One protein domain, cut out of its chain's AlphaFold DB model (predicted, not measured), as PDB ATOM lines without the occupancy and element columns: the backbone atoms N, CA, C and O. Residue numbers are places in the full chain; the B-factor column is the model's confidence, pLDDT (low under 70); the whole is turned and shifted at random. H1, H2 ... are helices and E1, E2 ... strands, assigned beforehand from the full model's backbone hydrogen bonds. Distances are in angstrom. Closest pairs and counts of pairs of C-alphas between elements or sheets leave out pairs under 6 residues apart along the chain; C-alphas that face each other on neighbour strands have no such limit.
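Overview. This is residues 134 to 342 of the 348 residues of an uncharacterized protein of Heligmosomoides polygyrus (UniProt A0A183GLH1). A twisted sheet of seven parallel strands runs through the domain, with H2 and H3 on one face and H4 and H7 on the other: three layers, helices on both faces of a sheet. H8 grazes the sheet near the end of E6, and the long unnamed stretch of residues 310 to 335 loops back from it to E7. The printed part has 209 residues, with eight named helices and seven named strands in the order H1 E1 H2 E2 H3 E3 H4 E4 H5 H6 E5 H7 E6 H8 E7. The sheet's order is E3 E2 E1 E4 E5 E7 E6; the class is mixed, and the whole is compact, with a radius of gyration of the C-alphas of 16.5 A and spans of 50 by 41 by 32 A.

Arrangement. H1, residues 140 to 143, only grazes the sheet. E1, residues 157 to 162, and E2, 184 to 189, are parallel neighbours, with N 160 and O 186 2.7 A apart. H2, 174 to 181, runs along the strands at a height over the sheet of 8.9 A. H3, 192 to 205, lies over E2 and E3, 210 to 214, at a height over the sheet of 9.1 A; E3 and E2 are parallel neighbours, with N 211 and O 185 within hydrogen-bond range at 2.8 A. H4, 218 to 226, is on the opposite face from H2, over none of the strands. E4, 232 to 238, is parallel to E1, with N 159 and O 234 2.9 A apart. H5, 240 to 243, is on the same face as H4. H6, 249 to 258, touches H4 at a shallow tilt of 29 degrees, the same way; the closest C-alphas, of Thr 219 and Leu 252, are 6.6 A apart. E5, 260 to 271, bends by 117 degrees at residue 263; its N 269 is 2.8 A from O 237 of E4. H7, 275 to 284, lies over E6, 290 to 294, and E7, 336 to 341, whose N 338 is 2.7 A from O 291; N 339 is 2.7 A from O 268 of E5. H8, 296 to 309, touches H1 with residues 298 to 302 alone. In H2, H3, H4, H6, H7 and H8 every O i to N i+4 pair is within hydrogen-bond range; H1 and H5 are too short for one.

Along the chain. H1 begins at C-alpha 140, (150.654, 256.645, 156.351), and E7 ends at C-alpha 341, (135.531, 255.467, 152.884). E5 measures 24.4 A, H3 20.1 A and H8 19.7 A.

Size, cuts and confidence. The printed part has no cut. Long links join H1 to E1, E1 to H2 and H8 to E7. Low confidence covers residues 245 to 275, 285, 293 to 294 and 313 to 342.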
ATOM      1  N   GLU A 134     157.186 265.711 148.644       88.75
ATOM      2  CA  GLU A 134     156.387 264.893 149.561       88.75
ATOM      3  C   GLU A 134     157.282 264.189 150.595       88.75
ATOM      4  O   GLU A 134     158.037 263.263 150.272       88.75
ATOM      5  N   LYS A 135     157.170 264.602 151.864       88.62
ATOM      6  CA  LYS A 135     157.959 264.039 152.975       88.62
ATOM      7  C   LYS A 135     157.373 262.727 153.493       88.62
ATOM      8  O   LYS A 135     158.101 261.772 153.745       88.62
ATOM      9  N   TYR A 136     156.056 262.685 153.626       93.31
ATOM     10  CA  TYR A 136     155.257 261.542 154.061       93.31
ATOM     11  C   TYR A 136     153.938 261.570 153.289       93.31
ATOM     12  O   TYR A 136     153.635 262.586 152.677       93.31
ATOM     13  N   ASN A 137     153.156 260.495 153.297       94.00
ATOM     14  CA  ASN A 137     151.828 260.503 152.683       94.00
ATOM     15  C   ASN A 137     150.744 260.532 153.768       94.00
ATOM     16  O   ASN A 137     150.901 259.929 154.827       94.00
ATOM     17  N   TRP A 138     149.610 261.192 153.528       93.00
ATOM     18  CA  TRP A 138     148.518 261.218 154.511       93.00
ATOM     19  C   TRP A 138     147.948 259.824 154.813       93.00
ATOM     20  O   TRP A 138     147.456 259.584 155.916       93.00
ATOM     21  N   THR A 139     148.046 258.879 153.871       90.69
ATOM     22  CA  THR A 139     147.630 257.489 154.093       90.69
ATOM     23  C   THR A 139     148.538 256.745 155.073       90.69
ATOM     24  O   THR A 139     148.137 255.696 155.572       90.69
ATOM     25  N   ASP A 140     149.713 257.281 155.421       92.56
ATOM     26  CA  ASP A 140     150.654 256.645 156.351       92.56
ATOM     27  C   ASP A 140     150.007 256.423 157.722       92.56
ATOM     28  O   ASP A 140     150.109 255.334 158.287       92.56
ATOM     29  N   LYS A 141     149.263 257.424 158.214       89.81
ATOM     30  CA  LYS A 141     148.505 257.357 159.476       89.81
ATOM     31  C   LYS A 141     147.359 256.343 159.422       89.81
ATOM     32  O   LYS A 141     146.973 255.769 160.435       89.81
ATOM     33  N   ILE A 142     146.803 256.132 158.235       86.12
ATOM     34  CA  ILE A 142     145.683 255.218 158.018       86.12
ATOM     35  C   ILE A 142     146.193 253.779 157.998       86.12
ATOM     36  O   ILE A 142     145.704 252.913 158.723       86.12
ATOM     37  N   PHE A 143     147.245 253.531 157.220       85.00
ATOM     38  CA  PHE A 143     147.859 252.218 157.120       85.00
ATOM     39  C   PHE A 143     148.609 251.804 158.388       85.00
ATOM     40  O   PHE A 143     148.656 250.609 158.669       85.00
ATOM     41  N   SER A 144     149.126 252.734 159.201       86.31
ATOM     42  CA  SER A 144     149.804 252.384 160.460       86.31
ATOM     43  C   SER A 144     148.910 251.640 161.454       86.31
ATOM     44  O   SER A 144     149.417 250.860 162.250       86.31
ATOM     45  N   ASN A 145     147.592 251.846 161.390       82.19
ATOM     46  CA  ASN A 145     146.617 251.173 162.261       82.19
ATOM     47  C   ASN A 145     146.110 249.844 161.670       82.19
ATOM     48  O   ASN A 145     145.344 249.103 162.296       82.19
ATOM     49  N   ALA A 146     146.488 249.547 160.428       76.56
ATOM     50  CA  ALA A 146     145.992 248.402 159.679       76.56
ATOM     51  C   ALA A 146     147.083 247.392 159.336       76.56
ATOM     52  O   ALA A 146     146.774 246.210 159.186       76.56
ATOM     53  N   ILE A 147     148.326 247.843 159.185       84.19
ATOM     54  CA  ILE A 147     149.465 247.022 158.794       84.19
ATOM     55  C   ILE A 147     150.341 246.775 160.018       84.19
ATOM     56  O   ILE A 147     150.780 247.706 160.686       84.19
ATOM     57  N   ASP A 148     150.625 245.505 160.269       86.00
ATOM     58  CA  ASP A 148     151.505 245.016 161.321       86.00
ATOM     59  C   ASP A 148     152.497 243.989 160.736       86.00
ATOM     60  O   ASP A 148     152.455 243.652 159.546       86.00
ATOM     61  N   ALA A 149     153.420 243.499 161.569       88.12
ATOM     62  CA  ALA A 149     154.414 242.499 161.162       88.12
ATOM     63  C   ALA A 149     153.783 241.144 160.792       88.12
ATOM     64  O   ALA A 149     154.408 240.330 160.115       88.12
ATOM     65  N   ASP A 150     152.542 240.920 161.219       83.75
ATOM     66  CA  ASP A 150     151.761 239.746 160.877       83.75
ATOM     67  C   ASP A 150     151.283 239.807 159.427       83.75
ATOM     68  O   ASP A 150     151.246 238.768 158.770       83.75
ATOM     69  N   VAL A 151     150.895 240.990 158.941       81.12
ATOM     70  CA  VAL A 151     150.518 241.257 157.543       81.12
ATOM     71  C   VAL A 151     151.744 241.350 156.644       81.12
ATOM     72  O   VAL A 151     151.721 240.829 155.531       81.12
ATOM     73  N   VAL A 152     152.798 242.025 157.106       87.25
ATOM     74  CA  VAL A 152     154.038 242.230 156.349       87.25
ATOM     75  C   VAL A 152     155.205 241.654 157.148       87.25
ATOM     76  O   VAL A 152     155.849 242.377 157.916       87.25
ATOM     77  N   PRO A 153     155.503 240.355 156.978       88.94
ATOM     78  CA  PRO A 153     156.635 239.732 157.647       88.94
ATOM     79  C   PRO A 153     157.959 240.391 157.253       88.94
ATOM     80  O   PRO A 153     158.122 240.896 156.138       88.94
ATOM     81  N   LYS A 154     158.955 240.337 158.139       93.56
ATOM     82  CA  LYS A 154     160.315 240.788 157.802       93.56
ATOM     83  C   LYS A 154     160.864 239.999 156.612       93.56
ATOM     84  O   LYS A 154     160.626 238.799 156.501       93.56
ATOM     85  N   ASN A 155     161.617 240.670 155.743       94.19
ATOM     86  CA  ASN A 155     162.188 240.122 154.504       94.19
ATOM     87  C   ASN A 155     161.165 239.575 153.490       94.19
ATOM     88  O   ASN A 155     161.561 238.952 152.505       94.19
ATOM     89  N   SER A 156     159.870 239.835 153.690       93.62
ATOM     90  CA  SER A 156     158.829 239.548 152.701       93.62
ATOM     91  C   SER A 156     158.922 240.479 151.487       93.62
ATOM     92  O   SER A 156     159.669 241.462 151.493       93.62
ATOM     93  N   THR A 157     158.170 240.176 150.431       94.69
ATOM     94  CA  THR A 157     157.964 241.052 149.275       94.69
ATOM     95  C   THR A 157     156.489 241.427 149.167       94.69
ATOM     96  O   THR A 157     155.649 240.596 148.818       94.69
ATOM     97  N   ALA A 158     156.184 242.695 149.439       92.75
ATOM     98  CA  ALA A 158     154.849 243.260 149.310       92.75
ATOM     99  C   ALA A 158     154.571 243.683 147.862       92.75
ATOM    100  O   ALA A 158     155.350 244.434 147.262       92.75
ATOM    101  N   PHE A 159     153.435 243.251 147.321       93.50
ATOM    102  CA  PHE A 159     152.866 243.828 146.111       93.50
ATOM    103  C   PHE A 159     152.034 245.048 146.491       93.50
ATOM    104  O   PHE A 159     151.129 244.967 147.323       93.50
ATOM    105  N   VAL A 160     152.337 246.186 145.879       95.69
ATOM    106  CA  VAL A 160     151.652 247.450 146.111       95.69
ATOM    107  C   VAL A 160     150.992 247.932 144.827       95.69
ATOM    108  O   VAL A 160     151.617 247.906 143.770       95.69
ATOM    109  N   PHE A 161     149.741 248.382 144.908       93.50
ATOM    110  CA  PHE A 161     148.997 248.913 143.760       93.50
ATOM    111  C   PHE A 161     148.381 250.273 144.093       93.50
ATOM    112  O   PHE A 161     147.570 250.378 145.015       93.50
ATOM    113  N   THR A 162     148.782 251.319 143.365       94.25
ATOM    114  CA  THR A 162     148.338 252.701 143.608       94.25
ATOM    115  C   THR A 162     147.965 253.390 142.291       94.25
ATOM    116  O   THR A 162     148.798 254.050 141.674       94.25
ATOM    117  N   PRO A 163     146.716 253.257 141.817       91.00
ATOM    118  CA  PRO A 163     146.286 253.813 140.533       91.00
ATOM    119  C   PRO A 163     146.054 255.333 140.580       91.00
ATOM    120  O   PRO A 163     146.019 255.979 139.530       91.00
ATOM    121  N   ARG A 164     145.912 255.910 141.785       92.50
ATOM    122  CA  ARG A 164     145.755 257.349 142.054       92.50
ATOM    123  C   ARG A 164     144.654 257.993 141.203       92.50
ATOM    124  O   ARG A 164     144.842 259.068 140.630       92.50
ATOM    125  N   GLN A 165     143.518 257.309 141.054       87.75
ATOM    126  CA  GLN A 165     142.428 257.752 140.181       87.75
ATOM    127  C   GLN A 165     141.717 258.968 140.773       87.75
ATOM    128  O   GLN A 165     141.425 259.930 140.062       87.75
ATOM    129  N   ARG A 166     141.437 258.931 142.076       84.81
ATOM    130  CA  ARG A 166     140.697 259.971 142.785       84.81
ATOM    131  C   ARG A 166     141.556 261.180 143.103       84.81
ATOM    132  O   ARG A 166     141.065 262.305 143.056       84.81
ATOM    133  N   SER A 167     142.808 260.947 143.482       87.69
ATOM    134  CA  SER A 167     143.731 261.993 143.905       87.69
ATOM    135  C   SER A 167     145.179 261.576 143.648       87.69
ATOM    136  O   SER A 167     145.539 260.446 143.983       87.69
ATOM    137  N   PRO A 168     146.044 262.486 143.159       90.62
ATOM    138  CA  PRO A 168     147.483 262.230 143.027       90.62
ATOM    139  C   PRO A 168     148.166 261.943 144.372       90.62
ATOM    140  O   PRO A 168     149.237 261.336 144.394       90.62
ATOM    141  N   TYR A 169     147.550 262.370 145.479       92.75
ATOM    142  CA  TYR A 169     148.060 262.202 146.840       92.75
ATOM    143  C   TYR A 169     147.527 260.939 147.521       92.75
ATOM    144  O   TYR A 169     147.926 260.648 148.640       92.75
ATOM    145  N   LEU A 170     146.619 260.186 146.892       90.19
ATOM    146  CA  LEU A 170     146.133 258.918 147.429       90.19
ATOM    147  C   LEU A 170     146.991 257.766 146.902       90.19
ATOM    148  O   LEU A 170     146.743 257.221 145.828       90.19
ATOM    149  N   HIS A 171     148.004 257.391 147.670       94.38
ATOM    150  CA  HIS A 171     148.855 256.251 147.363       94.38
ATOM    151  C   HIS A 171     149.532 255.729 148.620       94.38
ATOM    152  O   HIS A 171     149.661 256.436 149.610       94.38
ATOM    153  N   VAL A 172     150.026 254.500 148.548       94.50
ATOM    154  CA  VAL A 172     150.846 253.877 149.585       94.50
ATOM    155  C   VAL A 172     152.245 254.501 149.585       94.50
ATOM    156  O   VAL A 172     152.892 254.612 148.537       94.50
ATOM    157  N   ASN A 173     152.762 254.859 150.759       97.12
ATOM    158  CA  ASN A 173     154.165 255.231 150.923       97.12
ATOM    159  C   ASN A 173     155.055 253.982 151.021       97.12
ATOM    160  O   ASN A 173     155.381 253.486 152.098       97.12
ATOM    161  N   SER A 174     155.473 253.463 149.866       98.00
ATOM    162  CA  SER A 174     156.275 252.233 149.785       98.00
ATOM    163  C   SER A 174     157.630 252.301 150.491       98.00
ATOM    164  O   SER A 174     158.154 251.262 150.877       98.00
ATOM    165  N   HIS A 175     158.205 253.494 150.660       98.25
ATOM    166  CA  HIS A 175     159.492 253.639 151.345       98.25
ATOM    167  C   HIS A 175     159.326 253.507 152.856       98.25
ATOM    168  O   HIS A 175     160.053 252.733 153.472       98.25
ATOM    169  N   LEU A 176     158.305 254.156 153.427       97.38
ATOM    170  CA  LEU A 176     157.960 253.973 154.837       97.38
ATOM    171  C   LEU A 176     157.582 252.513 155.134       97.38
ATOM    172  O   LEU A 176     157.969 251.973 156.167       97.38
ATOM    173  N   LEU A 177     156.871 251.855 154.214       95.88
ATOM    174  CA  LEU A 177     156.526 250.437 154.328       95.88
ATOM    175  C   LEU A 177     157.780 249.540 154.397       95.88
ATOM    176  O   LEU A 177     157.900 248.706 155.296       95.88
ATOM    177  N   ALA A 178     158.729 249.728 153.475       97.81
ATOM    178  CA  ALA A 178     159.984 248.974 153.459       97.81
ATOM    179  C   ALA A 178     160.830 249.233 154.715       97.81
ATOM    180  O   ALA A 178     161.405 248.301 155.281       97.81
ATOM    181  N   GLU A 179     160.880 250.483 155.174       97.44
ATOM    182  CA  GLU A 179     161.572 250.890 156.396       97.44
ATOM    183  C   GLU A 179     160.970 250.226 157.639       97.44
ATOM    184  O   GLU A 179     161.666 249.477 158.325       97.44
ATOM    185  N   LYS A 180     159.671 250.429 157.887       96.38
ATOM    186  CA  LYS A 180     158.972 249.954 159.092       96.38
ATOM    187  C   LYS A 180     158.975 248.434 159.223       96.38
ATOM    188  O   LYS A 180     159.189 247.918 160.316       96.38
ATOM    189  N   PHE A 181     158.747 247.715 158.124       95.81
ATOM    190  CA  PHE A 181     158.574 246.257 158.153       95.81
ATOM    191  C   PHE A 181     159.809 245.484 157.699       95.81
ATOM    192  O   PHE A 181     159.808 244.256 157.713       95.81
ATOM    193  N   THR A 182     160.892 246.175 157.325       97.56
ATOM    194  CA  THR A 182     162.104 245.536 156.786       97.56
ATOM    195  C   THR A 182     161.770 244.589 155.621       97.56
ATOM    196  O   THR A 182     162.252 243.460 155.559       97.56
ATOM    197  N   CYS A 183     160.890 245.030 154.720       97.00
ATOM    198  CA  CYS A 183     160.391 244.242 153.592       97.00
ATOM    199  C   CYS A 183     160.864 244.816 152.247       97.00
ATOM    200  O   CYS A 183     161.338 245.951 152.163       97.00
ATOM    201  N   ASN A 184     160.740 244.015 151.194       98.12
ATOM    202  CA  ASN A 184     160.850 244.458 149.810       98.12
ATOM    203  C   ASN A 184     159.476 244.894 149.305       98.12
ATOM    204  O   ASN A 184     158.455 244.354 149.725       98.12
ATOM    205  N   VAL A 185     159.441 245.846 148.377       98.25
ATOM    206  CA  VAL A 185     158.185 246.383 147.849       98.25
ATOM    207  C   VAL A 185     158.254 246.486 146.335       98.25
ATOM    208  O   VAL A 185     159.185 247.083 145.792       98.25
ATOM    209  N   TRP A 186     157.242 245.954 145.655       98.38
ATOM    210  CA  TRP A 186     156.962 246.252 144.254       98.38
ATOM    211  C   TRP A 186     155.697 247.096 144.155       98.38
ATOM    212  O   TRP A 186     154.609 246.583 144.382       98.38
ATOM    213  N   ASN A 187     155.833 248.377 143.821       98.50
ATOM    214  CA  ASN A 187     154.709 249.293 143.675       98.50
ATOM    215  C   ASN A 187     154.362 249.540 142.200       98.50
ATOM    216  O   ASN A 187     155.206 249.946 141.400       98.50
ATOM    217  N   VAL A 188     153.106 249.285 141.854       98.19
ATOM    218  CA  VAL A 188     152.517 249.487 140.537       98.19
ATOM    219  C   VAL A 188     151.777 250.819 140.499       98.19
ATOM    220  O   VAL A 188     150.803 251.033 141.220       98.19
ATOM    221  N   GLU A 189     152.199 251.672 139.573       98.31
ATOM    222  CA  GLU A 189     151.553 252.944 139.248       98.31
ATOM    223  C   GLU A 189     150.928 252.848 137.850       98.31
ATOM    224  O   GLU A 189     151.579 252.380 136.916       98.31
ATOM    225  N   THR A 190     149.699 253.336 137.663       97.50
ATOM    226  CA  THR A 190     149.031 253.305 136.341       97.50
ATOM    227  C   THR A 190     149.090 254.635 135.592       97.50
ATOM    228  O   THR A 190     148.854 254.703 134.383       97.50
ATOM    229  N   LYS A 191     149.470 255.719 136.278       98.12
ATOM    230  CA  LYS A 191     149.617 257.060 135.697       98.12
ATOM    231  C   LYS A 191     151.086 257.360 135.427       98.12
ATOM    232  O   LYS A 191     151.912 257.339 136.337       98.12
ATOM    233  N   GLU A 192     151.417 257.695 134.183       98.38
ATOM    234  CA  GLU A 192     152.803 257.858 133.729       98.38
ATOM    235  C   GLU A 192     153.543 258.960 134.493       98.38
ATOM    236  O   GLU A 192     154.720 258.811 134.829       98.38
ATOM    237  N   TYR A 193     152.850 260.066 134.781       98.50
ATOM    238  CA  TYR A 193     153.435 261.204 135.488       98.50
ATOM    239  C   TYR A 193     153.740 260.895 136.954       98.50
ATOM    240  O   TYR A 193     154.791 261.308 137.444       98.50
ATOM    241  N   TYR A 194     152.876 260.128 137.626       98.12
ATOM    242  CA  TYR A 194     153.066 259.734 139.027       98.12
ATOM    243  C   TYR A 194     154.118 258.631 139.156       98.12
ATOM    244  O   TYR A 194     154.978 258.680 140.031       98.12
ATOM    245  N   TYR A 195     154.147 257.697 138.202       98.56
ATOM    246  CA  TYR A 195     155.238 256.736 138.082       98.56
ATOM    247  C   TYR A 195     156.605 257.432 137.996       98.56
ATOM    248  O   TYR A 195     157.542 257.062 138.706       98.56
ATOM    249  N   ARG A 196     156.730 258.483 137.172       98.06
ATOM    250  CA  ARG A 196     157.970 259.266 137.071       98.06
ATOM    251  C   ARG A 196     158.344 259.886 138.420       98.06
ATOM    252  O   ARG A 196     159.504 259.758 138.812       98.06
ATOM    253  N   THR A 197     157.418 260.537 139.127       97.75
ATOM    254  CA  THR A 197     157.713 261.149 140.441       97.75
ATOM    255  C   THR A 197     158.119 260.094 141.475       97.75
ATOM    256  O   THR A 197     159.066 260.304 142.233       97.75
ATOM    257  N   SER A 198     157.527 258.898 141.430       98.31
ATOM    258  CA  SER A 198     157.943 257.759 142.258       98.31
ATOM    259  C   SER A 198     159.376 257.293 141.944       98.31
ATOM    260  O   SER A 198     160.159 257.059 142.869       98.31
ATOM    261  N   LEU A 199     159.795 257.259 140.669       97.88
ATOM    262  CA  LEU A 199     161.205 257.011 140.307       97.88
ATOM    263  C   LEU A 199     162.144 258.123 140.800       97.88
ATOM    264  O   LEU A 199     163.302 257.858 141.122       97.88
ATOM    265  N   THR A 200     161.672 259.370 140.860       96.81
ATOM    266  CA  THR A 200     162.434 260.481 141.446       96.81
ATOM    267  C   THR A 200     162.656 260.282 142.933       96.81
ATOM    268  O   THR A 200     163.806 260.333 143.376       96.81
ATOM    269  N   LYS A 201     161.593 259.965 143.674       96.69
ATOM    270  CA  LYS A 201     161.664 259.632 145.098       96.69
ATOM    271  C   LYS A 201     162.621 258.460 145.348       96.69
ATOM    272  O   LYS A 201     163.517 258.582 146.178       96.69
ATOM    273  N   ALA A 202     162.530 257.392 144.550       97.31
ATOM    274  CA  ALA A 202     163.411 256.223 144.650       97.31
ATOM    275  C   ALA A 202     164.900 256.559 144.440       97.31
ATOM    276  O   ALA A 202     165.749 256.145 145.225       97.31
ATOM    277  N   ASN A 203     165.237 257.354 143.416       95.19
ATOM    278  CA  ASN A 203     166.619 257.790 143.174       95.19
ATOM    279  C   ASN A 203     167.172 258.687 144.298       95.19
ATOM    280  O   ASN A 203     168.384 258.691 144.526       95.19
ATOM    281  N   ASN A 204     166.310 259.458 144.966       94.75
ATOM    282  CA  ASN A 204     166.707 260.320 146.078       94.75
ATOM    283  C   ASN A 204     166.927 259.512 147.364       94.75
ATOM    284  O   ASN A 204     167.948 259.697 148.023       94.75
ATOM    285  N   LEU A 205     166.004 258.599 147.688       95.94
ATOM    286  CA  LEU A 205     166.030 257.805 148.922       95.94
ATOM    287  C   LEU A 205     166.984 256.605 148.857       95.94
ATOM    288  O   LEU A 205     167.494 256.181 149.887       95.94
ATOM    289  N   LYS A 206     167.271 256.087 147.655       97.12
ATOM    290  CA  LYS A 206     168.253 255.016 147.401       97.12
ATOM    291  C   LYS A 206     168.005 253.724 148.195       97.12
ATOM    292  O   LYS A 206     168.934 252.954 148.430       97.12
ATOM    293  N   ASP A 207     166.756 253.448 148.559       97.62
ATOM    294  CA  ASP A 207     166.384 252.185 149.195       97.62
ATOM    295  C   ASP A 207     166.175 251.092 148.139       97.62
ATOM    296  O   ASP A 207     165.126 251.002 147.499       97.62
ATOM    297  N   GLN A 208     167.174 250.222 147.975       97.44
ATOM    298  CA  GLN A 208     167.168 249.142 146.981       97.44
ATOM    299  C   GLN A 208     166.037 248.111 147.133       97.44
ATOM    300  O   GLN A 208     165.798 247.355 146.177       97.44
ATOM    301  N   ARG A 209     165.366 248.077 148.295       98.25
ATOM    302  CA  ARG A 209     164.223 247.201 148.598       98.25
ATOM    303  C   ARG A 209     162.943 247.659 147.904       98.25
ATOM    304  O   ARG A 209     162.064 246.838 147.657       98.25
ATOM    305  N   VAL A 210     162.844 248.943 147.552       98.56
ATOM    306  CA  VAL A 210     161.650 249.531 146.933       98.56
ATOM    307  C   VAL A 210     161.807 249.590 145.419       98.56
ATOM    308  O   VAL A 210     162.789 250.109 144.889       98.56
ATOM    309  N   ARG A 211     160.825 249.071 144.688       98.56
ATOM    310  CA  ARG A 211     160.782 249.054 143.223       98.56
ATOM    311  C   ARG A 211     159.451 249.585 142.733       98.56
ATOM    312  O   ARG A 211     158.431 249.380 143.380       98.56
ATOM    313  N   PHE A 212     159.485 250.225 141.569       98.62
ATOM    314  CA  PHE A 212     158.294 250.730 140.904       98.62
ATOM    315  C   PHE A 212     158.198 250.167 139.490       98.62
ATOM    316  O   PHE A 212     159.190 250.156 138.750       98.62
ATOM    317  N   GLY A 213     156.997 249.751 139.114       98.38
ATOM    318  CA  GLY A 213     156.613 249.429 137.746       98.38
ATOM    319  C   GLY A 213     155.492 250.353 137.292       98.38
ATOM    320  O   GLY A 213     154.673 250.779 138.105       98.38
ATOM    321  N   TRP A 214     155.463 250.667 135.998       98.69
ATOM    322  CA  TRP A 214     154.250 251.191 135.379       98.69
ATOM    323  C   TRP A 214     153.617 250.130 134.496       98.69
ATOM    324  O   TRP A 214     154.312 249.448 133.736       98.69
ATOM    325  N   ASN A 215     152.299 250.035 134.609       97.81
ATOM    326  CA  ASN A 215     151.428 249.161 133.843       97.81
ATOM    327  C   ASN A 215     150.160 249.942 133.498       97.81
ATOM    328  O   ASN A 215     149.749 250.822 134.250       97.81
ATOM    329  N   GLU A 216     149.525 249.623 132.374       95.69
ATOM    330  CA  GLU A 216     148.282 250.297 131.982       95.69
ATOM    331  C   GLU A 216     147.131 249.997 132.954       95.69
ATOM    332  O   GLU A 216     146.320 250.873 133.257       95.69
ATOM    333  N   SER A 217     147.100 248.775 133.483       92.62
ATOM    334  CA  SER A 217     146.075 248.270 134.392       92.62
ATOM    335  C   SER A 217     146.672 247.295 135.405       92.62
ATOM    336  O   SER A 217     147.836 246.886 135.307       92.62
ATOM    337  N   LEU A 218     145.857 246.889 136.379       88.75
ATOM    338  CA  LEU A 218     146.214 245.814 137.295       88.75
ATOM    339  C   LEU A 218     146.451 244.493 136.550       88.75
ATOM    340  O   LEU A 218     147.470 243.851 136.792       88.75
ATOM    341  N   THR A 219     145.582 244.140 135.598       88.38
ATOM    342  CA  THR A 219     145.714 242.940 134.753       88.38
ATOM    343  C   THR A 219     147.069 242.888 134.055       88.38
ATOM    344  O   THR A 219     147.781 241.900 134.168       88.38
ATOM    345  N   SER A 220     147.496 243.997 133.440       91.88
ATOM    346  CA  SER A 220     148.809 244.095 132.786       91.88
ATOM    347  C   SER A 220     149.978 243.819 133.748       91.88
ATOM    348  O   SER A 220     150.977 243.207 133.361       91.88
ATOM    349  N   SER A 221     149.871 244.245 135.011       93.00
ATOM    350  CA  SER A 221     150.881 243.951 136.036       93.00
ATOM    351  C   SER A 221     150.859 242.485 136.466       93.00
ATOM    352  O   SER A 221     151.910 241.860 136.618       93.00
ATOM    353  N   ILE A 222     149.665 241.919 136.622       88.81
ATOM    354  CA  ILE A 222     149.486 240.511 136.968       88.81
ATOM    355  C   ILE A 222     150.048 239.611 135.860       88.81
ATOM    356  O   ILE A 222     150.803 238.690 136.165       88.81
ATOM    357  N   ASP A 223     149.765 239.900 134.587       88.88
ATOM    358  CA  ASP A 223     150.292 239.148 133.442       88.88
ATOM    359  C   ASP A 223     151.825 239.155 133.429       88.88
ATOM    360  O   ASP A 223     152.469 238.122 133.235       88.88
ATOM    361  N   TYR A 224     152.428 240.318 133.695       92.12
ATOM    362  CA  TYR A 224     153.879 240.459 133.787       92.12
ATOM    363  C   TYR A 224     154.485 239.530 134.848       92.12
ATOM    364  O   TYR A 224     155.530 238.915 134.606       92.12
ATOM    365  N   TRP A 225     153.853 239.438 136.018       92.12
ATOM    366  CA  TRP A 225     154.353 238.634 137.132       92.12
ATOM    367  C   TRP A 225     154.031 237.150 137.012       92.12
ATOM    368  O   TRP A 225     154.880 236.329 137.361       92.12
ATOM    369  N   SER A 226     152.880 236.816 136.435       86.56
ATOM    370  CA  SER A 226     152.479 235.438 136.144       86.56
ATOM    371  C   SER A 226     153.462 234.776 135.178       86.56
ATOM    372  O   SER A 226     153.916 233.669 135.420       86.56
ATOM    373  N   GLN A 227     153.915 235.497 134.144       88.75
ATOM    374  CA  GLN A 227     154.938 235.016 133.197       88.75
ATOM    375  C   GLN A 227     156.329 234.783 133.817       88.75
ATOM    376  O   GLN A 227     157.246 234.341 133.125       88.75
ATOM    377  N   ARG A 228     156.534 235.177 135.076       89.50
ATOM    378  CA  ARG A 228     157.813 235.075 135.797       89.50
ATOM    379  C   ARG A 228     157.727 234.134 136.991       89.50
ATOM    380  O   ARG A 228     158.667 234.126 137.782       89.50
ATOM    381  N   ASP A 229     156.606 233.425 137.136       86.25
ATOM    382  CA  ASP A 229     156.313 232.554 138.275       86.25
ATOM    383  C   ASP A 229     156.582 233.259 139.617       86.25
ATOM    384  O   ASP A 229     157.125 232.689 140.567       86.25
ATOM    385  N   ALA A 230     156.275 234.560 139.675       86.44
ATOM    386  CA  ALA A 230     156.531 235.359 140.859       86.44
ATOM    387  C   ALA A 230     155.454 235.125 141.915       86.44
ATOM    388  O   ALA A 230     154.275 234.994 141.606       86.44
ATOM    389  N   SER A 231     155.882 235.127 143.177       82.94
ATOM    390  CA  SER A 231     155.008 234.895 144.319       82.94
ATOM    391  C   SER A 231     155.273 235.934 145.406       82.94
ATOM    392  O   SER A 231     156.337 235.942 146.031       82.94
ATOM    393  N   PHE A 232     154.319 236.842 145.599       86.69
ATOM    394  CA  PHE A 232     154.357 237.887 146.620       86.69
ATOM    395  C   PHE A 232     153.796 237.380 147.958       86.69
ATOM    396  O   PHE A 232     152.994 236.446 148.009       86.69
ATOM    397  N   ASP A 233     154.219 238.002 149.057       85.50
ATOM    398  CA  ASP A 233     153.825 237.601 150.415       85.50
ATOM    399  C   ASP A 233     152.549 238.304 150.897       85.50
ATOM    400  O   ASP A 233     151.786 237.756 151.692       85.50
ATOM    401  N   CYS A 234     152.322 239.533 150.434       83.38
ATOM    402  CA  CYS A 234     151.171 240.334 150.827       83.38
ATOM    403  C   CYS A 234     150.803 241.366 149.759       83.38
ATOM    404  O   CYS A 234     151.598 241.692 148.873       83.38
ATOM    405  N   LEU A 235     149.582 241.887 149.872       86.12
ATOM    406  CA  LEU A 235     149.015 242.888 148.975       86.12
ATOM    407  C   LEU A 235     148.592 244.126 149.761       86.12
ATOM    408  O   LEU A 235     147.791 244.021 150.692       86.12
ATOM    409  N   ILE A 236     149.105 245.296 149.380       86.00
ATOM    410  CA  ILE A 236     148.707 246.585 149.956       86.00
ATOM    411  C   ILE A 236     148.315 247.538 148.832       86.00
ATOM    412  O   ILE A 236     149.144 247.878 147.998       86.00
ATOM    413  N   ALA A 237     147.070 248.003 148.788       87.00
ATOM    414  CA  ALA A 237     146.628 248.843 147.673       87.00
ATOM    415  C   ALA A 237     145.756 250.020 148.096       87.00
ATOM    416  O   ALA A 237     145.064 249.967 149.113       87.00
ATOM    417  N   THR A 238     145.743 251.055 147.260       84.69
ATOM    418  CA  THR A 238     144.694 252.077 147.243       84.69
ATOM    419  C   THR A 238     143.807 251.868 146.017       84.69
ATOM    420  O   THR A 238     144.274 251.450 144.964       84.69
ATOM    421  N   GLU A 239     142.511 252.138 146.152       82.94
ATOM    422  CA  GLU A 239     141.530 252.172 145.058       82.94
ATOM    423  C   GLU A 239     141.399 250.868 144.248       82.94
ATOM    424  O   GLU A 239     140.907 250.895 143.122       82.94
ATOM    425  N   LEU A 240     141.786 249.718 144.810       80.88
ATOM    426  CA  LEU A 240     141.761 248.436 144.099       80.88
ATOM    427  C   LEU A 240     140.362 248.106 143.558       80.88
ATOM    428  O   LEU A 240     140.186 247.955 142.356       80.88
ATOM    429  N   LEU A 241     139.359 248.070 144.438       76.25
ATOM    430  CA  LEU A 241     137.969 247.762 144.069       76.25
ATOM    431  C   LEU A 241     137.274 248.902 143.313       76.25
ATOM    432  O   LEU A 241     136.259 248.679 142.660       76.25
ATOM    433  N   ALA A 242     137.796 250.126 143.438       77.00
ATOM    434  CA  ALA A 242     137.230 251.315 142.805       77.00
ATOM    435  C   ALA A 242     137.660 251.461 141.337       77.00
ATOM    436  O   ALA A 242     136.973 252.119 140.564       77.00
ATOM    437  N   THR A 243     138.798 250.867 140.968       79.38
ATOM    438  CA  THR A 243     139.410 251.003 139.633       79.38
ATOM    439  C   THR A 243     139.317 249.738 138.787       79.38
ATOM    440  O   THR A 243     139.662 249.776 137.611       79.38
ATOM    441  N   ASN A 244     138.846 248.636 139.372       75.25
ATOM    442  CA  ASN A 244     138.638 247.352 138.710       75.25
ATOM    443  C   ASN A 244     137.204 246.906 139.067       75.25
ATOM    444  O   ASN A 244     136.992 246.374 140.154       75.25
ATOM    445  N   TYR A 245     136.211 247.293 138.251       60.91
ATOM    446  CA  TYR A 245     134.771 247.174 138.565       60.91
ATOM    447  C   TYR A 245     133.990 246.255 137.601       60.91
ATOM    448  O   TYR A 245     132.767 246.210 137.660       60.91
ATOM    449  N   ASP A 246     134.655 245.511 136.719       56.84
ATOM    450  CA  ASP A 246     133.963 244.810 135.625       56.84
ATOM    451  C   ASP A 246     133.764 243.310 135.907       56.84
ATOM    452  O   ASP A 246     134.484 242.722 136.706       56.84
ATOM    453  N   GLU A 247     132.818 242.660 135.208       49.34
ATOM    454  CA  GLU A 247     132.424 241.235 135.355       49.34
ATOM    455  C   GLU A 247     133.597 240.224 135.309       49.34
ATOM    456  O   GLU A 247     133.481 239.082 135.751       49.34
ATOM    457  N   THR A 248     134.765 240.652 134.830       52.81
ATOM    458  CA  THR A 248     136.048 239.936 134.886       52.81
ATOM    459  C   THR A 248     136.739 239.931 136.256       52.81
ATOM    460  O   THR A 248     137.807 239.326 136.380       52.81
ATOM    461  N   ASP A 249     136.165 240.562 137.282       57.41
ATOM    462  CA  ASP A 249     136.707 240.629 138.644       57.41
ATOM    463  C   ASP A 249     137.090 239.243 139.169       57.41
ATOM    464  O   ASP A 249     138.202 239.056 139.659       57.41
ATOM    465  N   TYR A 250     136.231 238.236 138.984       57.81
ATOM    466  CA  TYR A 250     136.534 236.872 139.419       57.81
ATOM    467  C   TYR A 250     137.849 236.357 138.818       57.81
ATOM    468  O   TYR A 250     138.703 235.842 139.535       57.81
ATOM    469  N   ILE A 251     138.053 236.553 137.513       60.12
ATOM    470  CA  ILE A 251     139.272 236.127 136.819       60.12
ATOM    471  C   ILE A 251     140.470 236.932 137.325       60.12
ATOM    472  O   ILE A 251     141.496 236.350 137.662       60.12
ATOM    473  N   LEU A 252     140.337 238.254 137.451       63.91
ATOM    474  CA  LEU A 252     141.388 239.124 137.976       63.91
ATOM    475  C   LEU A 252     141.847 238.673 139.371       63.91
ATOM    476  O   LEU A 252     143.046 238.589 139.636       63.91
ATOM    477  N   PHE A 253     140.898 238.358 140.253       65.44
ATOM    478  CA  PHE A 253     141.182 237.940 141.619       65.44
ATOM    479  C   PHE A 253     141.716 236.510 141.713       65.44
ATOM    480  O   PHE A 253     142.604 236.258 142.525       65.44
ATOM    481  N   GLN A 254     141.286 235.604 140.833       62.44
ATOM    482  CA  GLN A 254     141.911 234.286 140.691       62.44
ATOM    483  C   GLN A 254     143.365 234.393 140.214       62.44
ATOM    484  O   GLN A 254     144.244 233.722 140.753       62.44
ATOM    485  N   ILE A 255     143.665 235.272 139.253       61.00
ATOM    486  CA  ILE A 255     145.050 235.450 138.793       61.00
ATOM    487  C   ILE A 255     145.882 236.205 139.846       61.00
ATOM    488  O   ILE A 255     147.055 235.885 140.033       61.00
ATOM    489  N   LEU A 256     145.287 237.129 140.613       65.25
ATOM    490  CA  LEU A 256     145.924 237.683 141.814       65.25
ATOM    491  C   LEU A 256     146.347 236.559 142.756       65.25
ATOM    492  O   LEU A 256     147.516 236.511 143.116       65.25
ATOM    493  N   ILE A 257     145.448 235.628 143.101       64.62
ATOM    494  CA  ILE A 257     145.777 234.475 143.958       64.62
ATOM    495  C   ILE A 257     146.985 233.696 143.405       64.62
ATOM    496  O   ILE A 257     147.841 233.290 144.189       64.62
ATOM    497  N   ASN A 258     147.110 233.556 142.081       63.88
ATOM    498  CA  ASN A 258     148.219 232.831 141.451       63.88
ATOM    499  C   ASN A 258     149.590 233.515 141.596       63.88
ATOM    500  O   ASN A 258     150.601 232.819 141.651       63.88
ATOM    501  N   ILE A 259     149.652 234.850 141.681       67.62
ATOM    502  CA  ILE A 259     150.920 235.583 141.879       67.62
ATOM    503  C   ILE A 259     151.288 235.760 143.357       67.62
ATOM    504  O   ILE A 259     152.223 236.492 143.690       67.62
ATOM    505  N   PHE A 260     150.563 235.121 144.268       67.69
ATOM    506  CA  PHE A 260     150.829 235.175 145.696       67.69
ATOM    507  C   PHE A 260     151.108 233.780 146.261       67.69
ATOM    508  O   PHE A 260     150.793 232.755 145.658       67.69
ATOM    509  N   LYS A 261     151.744 233.722 147.434       59.06
ATOM    510  CA  LYS A 261     151.996 232.445 148.118       59.06
ATOM    511  C   LYS A 261     150.679 231.815 148.571       59.06
ATOM    512  O   LYS A 261     149.687 232.506 148.773       59.06
ATOM    513  N   SER A 262     150.686 230.505 148.828       50.44
ATOM    514  CA  SER A 262     149.511 229.716 149.255       50.44
ATOM    515  C   SER A 262     148.789 230.265 150.504       50.44
ATOM    516  O   SER A 262     147.678 229.842 150.815       50.44
ATOM    517  N   TYR A 263     149.426 231.183 151.235       51.97
ATOM    518  CA  TYR A 263     148.864 231.922 152.354       51.97
ATOM    519  C   TYR A 263     149.191 233.408 152.200       51.97
ATOM    520  O   TYR A 263     150.360 233.768 152.075       51.97
ATOM    521  N   ILE A 264     148.164 234.260 152.229       58.84
ATOM    522  CA  ILE A 264     148.294 235.693 151.949       58.84
ATOM    523  C   ILE A 264     147.512 236.475 152.987       58.84
ATOM    524  O   ILE A 264     146.391 236.112 153.350       58.84
ATOM    525  N   LYS A 265     148.094 237.589 153.416       61.62
ATOM    526  CA  LYS A 265     147.386 238.652 154.117       61.62
ATOM    527  C   LYS A 265     147.463 239.906 153.257       61.62
ATOM    528  O   LYS A 265     148.498 240.199 152.664       61.62
ATOM    529  N   GLY A 266     146.378 240.662 153.192       57.34
ATOM    530  CA  GLY A 266     146.359 241.923 152.459       57.34
ATOM    531  C   GLY A 266     145.529 242.988 153.144       57.34
ATOM    532  O   GLY A 266     144.695 242.693 154.014       57.34
ATOM    533  N   ARG A 267     145.823 244.233 152.763       64.56
ATOM    534  CA  ARG A 267     145.182 245.455 153.246       64.56
ATOM    535  C   ARG A 267     144.865 246.371 152.075       64.56
ATOM    536  O   ARG A 267     145.746 246.701 151.291       64.56
ATOM    537  N   PHE A 268     143.624 246.828 151.978       58.94
ATOM    538  CA  PHE A 268     143.214 247.716 150.892       58.94
ATOM    539  C   PHE A 268     142.539 248.951 151.443       58.94
ATOM    540  O   PHE A 268     141.747 248.845 152.369       58.94
ATOM    541  N   TYR A 269     142.825 250.093 150.840       53.38
ATOM    542  CA  TYR A 269     142.083 251.327 151.030       53.38
ATOM    543  C   TYR A 269     141.177 251.543 149.822       53.38
ATOM    544  O   TYR A 269     141.664 251.531 148.691       53.38
ATOM    545  N   PHE A 270     139.879 251.750 150.013       61.06
ATOM    546  CA  PHE A 270     138.962 251.983 148.896       61.06
ATOM    547  C   PHE A 270     137.769 252.859 149.286       61.06
ATOM    548  O   PHE A 270     137.394 252.966 150.452       61.06
ATOM    549  N   TYR A 271     137.178 253.489 148.272       52.44
ATOM    550  CA  TYR A 271     135.976 254.306 148.396       52.44
ATOM    551  C   TYR A 271     134.773 253.501 147.926       52.44
ATOM    552  O   TYR A 271     134.750 253.098 146.764       52.44
ATOM    553  N   SER A 272     133.764 253.283 148.765       56.19
ATOM    554  CA  SER A 272     132.500 252.730 148.267       56.19
ATOM    555  C   SER A 272     131.377 252.820 149.273       56.19
ATOM    556  O   SER A 272     131.549 252.264 150.349       56.19
ATOM    557  N   CYS A 273     130.238 253.391 148.837       49.41
ATOM    558  CA  CYS A 273     128.926 253.531 149.504       49.41
ATOM    559  C   CYS A 273     128.270 252.210 149.974       49.41
ATOM    560  O   CYS A 273     127.309 252.237 150.737       49.41
ATOM    561  N   PHE A 274     128.766 251.061 149.510       63.66
ATOM    562  CA  PHE A 274     128.043 249.789 149.571       63.66
ATOM    563  C   PHE A 274     128.911 248.684 150.178       63.66
ATOM    564  O   PHE A 274     129.455 247.832 149.476       63.66
ATOM    565  N   VAL A 275     129.079 248.705 151.503       65.94
ATOM    566  CA  VAL A 275     129.932 247.744 152.232       65.94
ATOM    567  C   VAL A 275     129.527 246.298 151.950       65.94
ATOM    568  O   VAL A 275     130.384 245.476 151.632       65.94
ATOM    569  N   SER A 276     128.224 246.010 152.000       70.00
ATOM    570  CA  SER A 276     127.655 244.684 151.734       70.00
ATOM    571  C   SER A 276     128.013 244.168 150.341       70.00
ATOM    572  O   SER A 276     128.480 243.040 150.215       70.00
ATOM    573  N   LEU A 277     127.890 245.013 149.313       73.00
ATOM    574  CA  LEU A 277     128.237 244.658 147.937       73.00
ATOM    575  C   LEU A 277     129.732 244.352 147.787       73.00
ATOM    576  O   LEU A 277     130.104 243.396 147.117       73.00
ATOM    577  N   ASN A 278     130.615 245.126 148.422       70.44
ATOM    578  CA  ASN A 278     132.057 244.867 148.327       70.44
ATOM    579  C   ASN A 278     132.488 243.636 149.120       70.44
ATOM    580  O   ASN A 278     133.360 242.902 148.668       70.44
ATOM    581  N   LEU A 279     131.874 243.391 150.279       74.50
ATOM    582  CA  LEU A 279     132.075 242.156 151.032       74.50
ATOM    583  C   LEU A 279     131.655 240.937 150.212       74.50
ATOM    584  O   LEU A 279     132.401 239.959 150.149       74.50
ATOM    585  N   GLN A 280     130.497 241.021 149.555       76.25
ATOM    586  CA  GLN A 280     130.020 239.987 148.646       76.25
ATOM    587  C   GLN A 280     131.016 239.769 147.502       76.25
ATOM    588  O   GLN A 280     131.506 238.655 147.350       76.25
ATOM    589  N   ARG A 281     131.416 240.833 146.793       73.25
ATOM    590  CA  ARG A 281     132.411 240.759 145.708       73.25
ATOM    591  C   ARG A 281     133.712 240.115 146.169       73.25
ATOM    592  O   ARG A 281     134.214 239.204 145.524       73.25
ATOM    593  N   MET A 282     134.261 240.540 147.306       74.62
ATOM    594  CA  MET A 282     135.482 239.942 147.844       74.62
ATOM    595  C   MET A 282     135.291 238.456 148.180       74.62
ATOM    596  O   MET A 282     136.158 237.636 147.890       74.62
ATOM    597  N   THR A 283     134.147 238.084 148.744       75.94
ATOM    598  CA  THR A 283     133.852 236.680 149.052       75.94
ATOM    599  C   THR A 283     133.740 235.841 147.775       75.94
ATOM    600  O   THR A 283     134.349 234.776 147.688       75.94
ATOM    601  N   GLU A 284     133.036 236.340 146.755       74.94
ATOM    602  CA  GLU A 284     132.913 235.708 145.430       74.94
ATOM    603  C   GLU A 284     134.274 235.558 144.741       74.94
ATOM    604  O   GLU A 284     134.551 234.552 144.092       74.94
ATOM    605  N   CYS A 285     135.170 236.515 144.967       69.56
ATOM    606  CA  CYS A 285     136.546 236.507 144.481       69.56
ATOM    607  C   CYS A 285     137.496 235.613 145.301       69.56
ATOM    608  O   CYS A 285     138.696 235.578 145.039       69.56
ATOM    609  N   GLY A 286     136.981 234.883 146.295       71.50
ATOM    610  CA  GLY A 286     137.735 233.902 147.076       71.50
ATOM    611  C   GLY A 286     138.468 234.461 148.298       71.50
ATOM    612  O   GLY A 286     139.174 233.706 148.976       71.50
ATOM    613  N   PHE A 287     138.295 235.745 148.633       72.25
ATOM    614  CA  PHE A 287     138.803 236.286 149.893       72.25
ATOM    615  C   PHE A 287     138.024 235.694 151.074       72.25
ATOM    616  O   PHE A 287     136.811 235.503 151.023       72.25
ATOM    617  N   LYS A 288     138.728 235.411 152.173       71.56
ATOM    618  CA  LYS A 288     138.145 234.869 153.415       71.56
ATOM    619  C   LYS A 288     138.403 235.833 154.568       71.56
ATOM    620  O   LYS A 288     139.240 236.710 154.440       71.56
ATOM    621  N   ASN A 289     137.682 235.704 155.683       74.50
ATOM    622  CA  ASN A 289     137.849 236.540 156.886       74.50
ATOM    623  C   ASN A 289     138.040 238.037 156.582       74.50
ATOM    624  O   ASN A 289     138.966 238.666 157.099       74.50
ATOM    625  N   VAL A 290     137.224 238.583 155.683       72.00
ATOM    626  CA  VAL A 290     137.305 239.990 155.298       72.00
ATOM    627  C   VAL A 290     136.720 240.819 156.433       72.00
ATOM    628  O   VAL A 290     135.537 240.720 156.738       72.00
ATOM    629  N   SER A 291     137.556 241.635 157.065       71.88
ATOM    630  CA  SER A 291     137.119 242.658 158.021       71.88
ATOM    631  C   SER A 291     137.140 244.017 157.348       71.88
ATOM    632  O   SER A 291     138.028 244.269 156.540       71.88
ATOM    633  N   VAL A 292     136.192 244.896 157.664       71.00
ATOM    634  CA  VAL A 292     136.122 246.230 157.068       71.00
ATOM    635  C   VAL A 292     136.114 247.279 158.164       71.00
ATOM    636  O   VAL A 292     135.285 247.224 159.063       71.00
ATOM    637  N   VAL A 293     137.057 248.211 158.098       69.44
ATOM    638  CA  VAL A 293     137.213 249.296 159.058       69.44
ATOM    639  C   VAL A 293     137.001 250.601 158.339       69.44
ATOM    640  O   VAL A 293     137.629 250.888 157.320       69.44
ATOM    641  N   ASP A 294     136.123 251.396 158.905       67.38
ATOM    642  CA  ASP A 294     136.019 252.774 158.528       67.38
ATOM    643  C   ASP A 294     137.203 253.590 159.050       67.38
ATOM    644  O   ASP A 294     137.535 253.518 160.228       67.38
ATOM    645  N   VAL A 295     137.815 254.377 158.174       73.12
ATOM    646  CA  VAL A 295     138.925 255.272 158.498       73.12
ATOM    647  C   VAL A 295     138.658 256.700 158.046       73.12
ATOM    648  O   VAL A 295     139.568 257.410 157.618       73.12
ATOM    649  N   THR A 296     137.399 257.110 157.999       71.00
ATOM    650  CA  THR A 296     137.007 258.306 157.269       71.00
ATOM    651  C   THR A 296     137.330 259.607 157.983       71.00
ATOM    652  O   THR A 296     137.941 260.487 157.371       71.00
ATOM    653  N   GLU A 297     136.991 259.737 159.264       79.75
ATOM    654  CA  GLU A 297     137.364 260.924 160.041       79.75
ATOM    655  C   GLU A 297     138.884 260.990 160.244       79.75
ATOM    656  O   GLU A 297     139.494 262.062 160.146       79.75
ATOM    657  N   GLU A 298     139.541 259.840 160.402       82.88
ATOM    658  CA  GLU A 298     140.996 259.733 160.413       82.88
ATOM    659  C   GLU A 298     141.590 260.174 159.075       82.88
ATOM    660  O   GLU A 298     142.580 260.905 159.067       82.88
ATOM    661  N   SER A 299     140.979 259.777 157.951       81.38
ATOM    662  CA  SER A 299     141.401 260.164 156.599       81.38
ATOM    663  C   SER A 299     141.236 261.660 156.383       81.38
ATOM    664  O   SER A 299     142.160 262.290 155.881       81.38
ATOM    665  N   ARG A 300     140.105 262.252 156.787       83.38
ATOM    666  CA  ARG A 300     139.893 263.707 156.723       83.38
ATOM    667  C   ARG A 300     140.943 264.458 157.509       83.38
ATOM    668  O   ARG A 300     141.547 265.387 156.986       83.38
ATOM    669  N   THR A 301     141.160 264.036 158.749       90.00
ATOM    670  CA  THR A 301     142.119 264.670 159.648       90.00
ATOM    671  C   THR A 301     143.525 264.560 159.068       90.00
ATOM    672  O   THR A 301     144.220 265.562 158.942       90.00
ATOM    673  N   ALA A 302     143.930 263.360 158.641       89.19
ATOM    674  CA  ALA A 302     145.242 263.121 158.048       89.19
ATOM    675  C   ALA A 302     145.443 263.905 156.745       89.19
ATOM    676  O   ALA A 302     146.513 264.474 156.538       89.19
ATOM    677  N   GLN A 303     144.422 263.970 155.885       89.00
ATOM    678  CA  GLN A 303     144.459 264.776 154.669       89.00
ATOM    679  C   GLN A 303     144.593 266.255 155.008       89.00
ATOM    680  O   GLN A 303     145.514 266.890 154.510       89.00
ATOM    681  N   ALA A 304     143.729 266.805 155.862       87.69
ATOM    682  CA  ALA A 304     143.774 268.216 156.236       87.69
ATOM    683  C   ALA A 304     145.155 268.609 156.781       87.69
ATOM    684  O   ALA A 304     145.735 269.590 156.319       87.69
ATOM    685  N   THR A 305     145.725 267.800 157.680       92.31
ATOM    686  CA  THR A 305     147.098 267.986 158.171       92.31
ATOM    687  C   THR A 305     148.114 267.956 157.028       92.31
ATOM    688  O   THR A 305     148.896 268.891 156.884       92.31
ATOM    689  N   TYR A 306     148.065 266.938 156.168       91.38
ATOM    690  CA  TYR A 306     148.990 266.791 155.045       91.38
ATOM    691  C   TYR A 306     148.932 267.965 154.058       91.38
ATOM    692  O   TYR A 306     149.978 268.495 153.682       91.38
ATOM    693  N   PHE A 307     147.731 268.390 153.652       89.12
ATOM    694  CA  PHE A 307     147.541 269.506 152.721       89.12
ATOM    695  C   PHE A 307     148.036 270.823 153.332       89.12
ATOM    696  O   PHE A 307     148.725 271.577 152.645       89.12
ATOM    697  N   ASN A 308     147.768 271.059 154.619       89.44
ATOM    698  CA  ASN A 308     148.254 272.242 155.328       89.44
ATOM    699  C   ASN A 308     149.789 272.267 155.420       89.44
ATOM    700  O   ASN A 308     150.404 273.283 155.111       89.44
ATOM    701  N   GLU A 309     150.423 271.152 155.790       90.44
ATOM    702  CA  GLU A 309     151.884 271.076 155.948       90.44
ATOM    703  C   GLU A 309     152.659 271.146 154.626       90.44
ATOM    704  O   GLU A 309     153.821 271.559 154.610       90.44
ATOM    705  N   HIS A 310     152.030 270.757 153.515       85.44
ATOM    706  CA  HIS A 310     152.621 270.837 152.177       85.44
ATOM    707  C   HIS A 310     152.175 272.093 151.404       85.44
ATOM    708  O   HIS A 310     152.490 272.219 150.220       85.44
ATOM    709  N   SER A 311     151.463 273.025 152.055       82.75
ATOM    710  CA  SER A 311     150.928 274.257 151.448       82.75
ATOM    711  C   SER A 311     150.117 273.997 150.171       82.75
ATOM    712  O   SER A 311     150.196 274.736 149.187       82.75
ATOM    713  N   LEU A 312     149.352 272.909 150.167       75.56
ATOM    714  CA  LEU A 312     148.529 272.480 149.046       75.56
ATOM    715  C   LEU A 312     147.085 272.959 149.257       75.56
ATOM    716  O   LEU A 312     146.547 272.864 150.356       75.56
ATOM    717  N   VAL A 313     146.425 273.426 148.193       58.00
ATOM    718  CA  VAL A 313     145.001 273.798 148.260       58.00
ATOM    719  C   VAL A 313     144.171 272.546 148.557       58.00
ATOM    720  O   VAL A 313     144.227 271.570 147.801       58.00
ATOM    721  N   SER A 314     143.404 272.570 149.649       51.12
ATOM    722  CA  SER A 314     142.500 271.482 150.014       51.12
ATOM    723  C   SER A 314     141.399 271.338 148.958       51.12
ATOM    724  O   SER A 314     140.740 272.298 148.557       51.12
ATOM    725  N   CYS A 315     141.178 270.117 148.477       42.75
ATOM    726  CA  CYS A 315     139.993 269.822 147.681       42.75
ATOM    727  C   CYS A 315     138.852 269.495 148.655       42.75
ATOM    728  O   CYS A 315     138.824 268.398 149.208       42.75
ATOM    729  N   ASN A 316     137.934 270.445 148.880       34.56
ATOM    730  CA  ASN A 316     136.730 270.302 149.716       34.56
ATOM    731  C   ASN A 316     135.728 269.295 149.122       34.56
ATOM    732  O   ASN A 316     134.639 269.653 148.678       34.56
ATOM    733  N   ARG A 317     136.078 268.011 149.082       36.81
ATOM    734  CA  ARG A 317     135.104 266.940 148.869       36.81
ATOM    735  C   ARG A 317     135.021 266.133 150.149       36.81
ATOM    736  O   ARG A 317     135.920 265.352 150.430       36.81
ATOM    737  N   SER A 318     133.948 266.369 150.901       29.36
ATOM    738  CA  SER A 318     133.582 265.683 152.139       29.36
ATOM    739  C   SER A 318     133.576 264.164 151.961       29.36
ATOM    740  O   SER A 318     133.178 263.644 150.917       29.36
ATOM    741  N   ILE A 319     134.024 263.457 152.993       37.31
ATOM    742  CA  ILE A 319     134.230 262.001 152.989       37.31
ATOM    743  C   ILE A 319     133.668 261.477 154.320       37.31
ATOM    744  O   ILE A 319     134.258 261.874 155.298       37.31
ATOM    745  N   PHE A 320     132.553 260.741 154.455       29.75
ATOM    746  CA  PHE A 320     131.918 260.360 155.769       29.75
ATOM    747  C   PHE A 320     131.727 258.838 155.910       29.75
ATOM    748  O   PHE A 320     131.483 258.242 154.869       29.75
ATOM    749  N   LEU A 321     131.758 258.206 157.111       34.50
ATOM    750  CA  LEU A 321     131.497 256.746 157.283       34.50
ATOM    751  C   LEU A 321     131.363 256.259 158.777       34.50
ATOM    752  O   LEU A 321     131.571 257.070 159.676       34.50
ATOM    753  N   PHE A 322     130.969 254.979 159.018       25.81
ATOM    754  CA  PHE A 322     130.637 254.288 160.306       25.81
ATOM    755  C   PHE A 322     130.971 252.738 160.349       25.81
ATOM    756  O   PHE A 322     131.165 252.138 159.293       25.81
ATOM    757  N   HIS A 323     130.969 252.062 161.538       32.56
ATOM    758  CA  HIS A 323     131.481 250.678 161.885       32.56
ATOM    759  C   HIS A 323     130.489 249.705 162.627       32.56
ATOM    760  O   HIS A 323     129.702 250.228 163.406       32.56
ATOM    761  N   PHE A 324     130.603 248.340 162.509       25.00
ATOM    762  CA  PHE A 324     130.140 247.260 163.468       25.00
ATOM    763  C   PHE A 324     130.847 245.851 163.305       25.00
ATOM    764  O   PHE A 324     131.391 245.574 162.238       25.00
ATOM    765  N   GLU A 325     130.815 244.958 164.337       25.70
ATOM    766  CA  GLU A 325     131.594 243.682 164.579       25.70
ATOM    767  C   GLU A 325     130.781 242.337 164.616       25.70
ATOM    768  O   GLU A 325     129.632 242.377 165.047       25.70
ATOM    769  N   TRP A 326     131.394 241.149 164.321       25.25
ATOM    770  CA  TRP A 326     131.104 239.808 164.952       25.25
ATOM    771  C   TRP A 326     132.114 238.650 164.607       25.25
ATOM    772  O   TRP A 326     132.768 238.690 163.567       25.25
ATOM    773  N   SER A 327     132.209 237.583 165.444       28.11
ATOM    774  CA  SER A 327     133.104 236.379 165.358       28.11
ATOM    775  C   SER A 327     132.345 235.020 165.493       28.11
ATOM    776  O   SER A 327     131.331 234.959 166.175       28.11
ATOM    777  N   THR A 328     132.703 233.878 164.870       30.25
ATOM    778  CA  THR A 328     133.656 232.846 165.374       30.25
ATOM    779  C   THR A 328     133.733 231.569 164.482       30.25
ATOM    780  O   THR A 328     132.764 231.190 163.836       30.25
ATOM    781  N   LEU A 329     134.886 230.874 164.611       28.16
ATOM    782  CA  LEU A 329     135.187 229.415 164.617       28.16
ATOM    783  C   LEU A 329     135.304 228.525 163.340       28.16
ATOM    784  O   LEU A 329     134.342 228.159 162.684       28.16
ATOM    785  N   ASN A 330     136.536 227.987 163.206       27.02
ATOM    786  CA  ASN A 330     136.969 226.661 162.712       27.02
ATOM    787  C   ASN A 330     137.004 226.320 161.204       27.02
ATOM    788  O   ASN A 330     136.102 225.705 160.659       27.02
ATOM    789  N   LYS A 331     138.172 226.536 160.575       30.00
ATOM    790  CA  LYS A 331     139.287 225.570 160.352       30.00
ATOM    791  C   LYS A 331     140.061 225.985 159.086       30.00
ATOM    792  O   LYS A 331     139.538 225.939 157.981       30.00
ATOM    793  N   LYS A 332     141.333 226.357 159.300       36.31
ATOM    794  CA  LYS A 332     142.344 226.857 158.337       36.31
ATOM    795  C   LYS A 332     141.954 228.176 157.652       36.31
ATOM    796  O   LYS A 332     141.404 228.219 156.558       36.31
ATOM    797  N   SER A 333     142.239 229.258 158.371       34.62
ATOM    798  CA  SER A 333     141.708 230.604 158.173       34.62
ATOM    799  C   SER A 333     142.736 231.543 157.510       34.62
ATOM    800  O   SER A 333     143.905 231.565 157.891       34.62
ATOM    801  N   ILE A 334     142.304 232.320 156.511       41.78
ATOM    802  CA  ILE A 334     143.104 233.329 155.789       41.78
ATOM    803  C   ILE A 334     142.583 234.712 156.205       41.78
ATOM    804  O   ILE A 334     141.416 234.981 155.961       41.78
ATOM    805  N   ASN A 335     143.398 235.571 156.837       36.91
ATOM    806  CA  ASN A 335     142.954 236.851 157.426       36.91
ATOM    807  C   ASN A 335     143.152 238.063 156.495       36.91
ATOM    808  O   ASN A 335     144.288 238.421 156.183       36.91
ATOM    809  N   TRP A 336     142.069 238.774 156.158       41.09
ATOM    810  CA  TRP A 336     142.095 239.996 155.342       41.09
ATOM    811  C   TRP A 336     141.427 241.169 156.086       41.09
ATOM    812  O   TRP A 336     140.479 240.991 156.844       41.09
ATOM    813  N   LYS A 337     141.927 242.398 155.917       36.41
ATOM    814  CA  LYS A 337     141.335 243.607 156.531       36.41
ATOM    815  C   LYS A 337     141.315 244.698 155.490       36.41
ATOM    816  O   LYS A 337     142.259 244.876 154.728       36.41
ATOM    817  N   LEU A 338     140.217 245.404 155.462       36.75
ATOM    818  CA  LEU A 338     139.796 246.283 154.408       36.75
ATOM    819  C   LEU A 338     139.520 247.640 155.060       36.75
ATOM    820  O   LEU A 338     138.913 247.689 156.122       36.75
ATOM    821  N   LEU A 339     140.016 248.730 154.484       34.19
ATOM    822  CA  LEU A 339     139.846 250.092 154.987       34.19
ATOM    823  C   LEU A 339     138.928 250.855 154.032       34.19
ATOM    824  O   LEU A 339     139.212 250.943 152.835       34.19
ATOM    825  N   LEU A 340     137.821 251.367 154.555       32.69
ATOM    826  CA  LEU A 340     136.708 251.913 153.789       32.69
ATOM    827  C   LEU A 340     136.552 253.431 153.948       32.69
ATOM    828  O   LEU A 340     136.930 254.001 154.969       32.69
ATOM    829  N   SER A 341     135.932 254.052 152.935       34.00
ATOM    830  CA  SER A 341     135.531 255.467 152.884       34.00
ATOM    831  C   SER A 341     134.163 255.660 152.155       34.00
ATOM    832  O   SER A 341     134.080 255.312 150.974       34.00
ATOM    833  N   LEU A 342     133.081 256.155 152.806       33.75
ATOM    834  CA  LEU A 342     131.723 256.362 152.207       33.75
ATOM    835  C   LEU A 342     131.437 257.860 151.862       33.75
ATOM    836  O   LEU A 342     132.165 258.779 152.251       33.75
TER     837      LEU A 342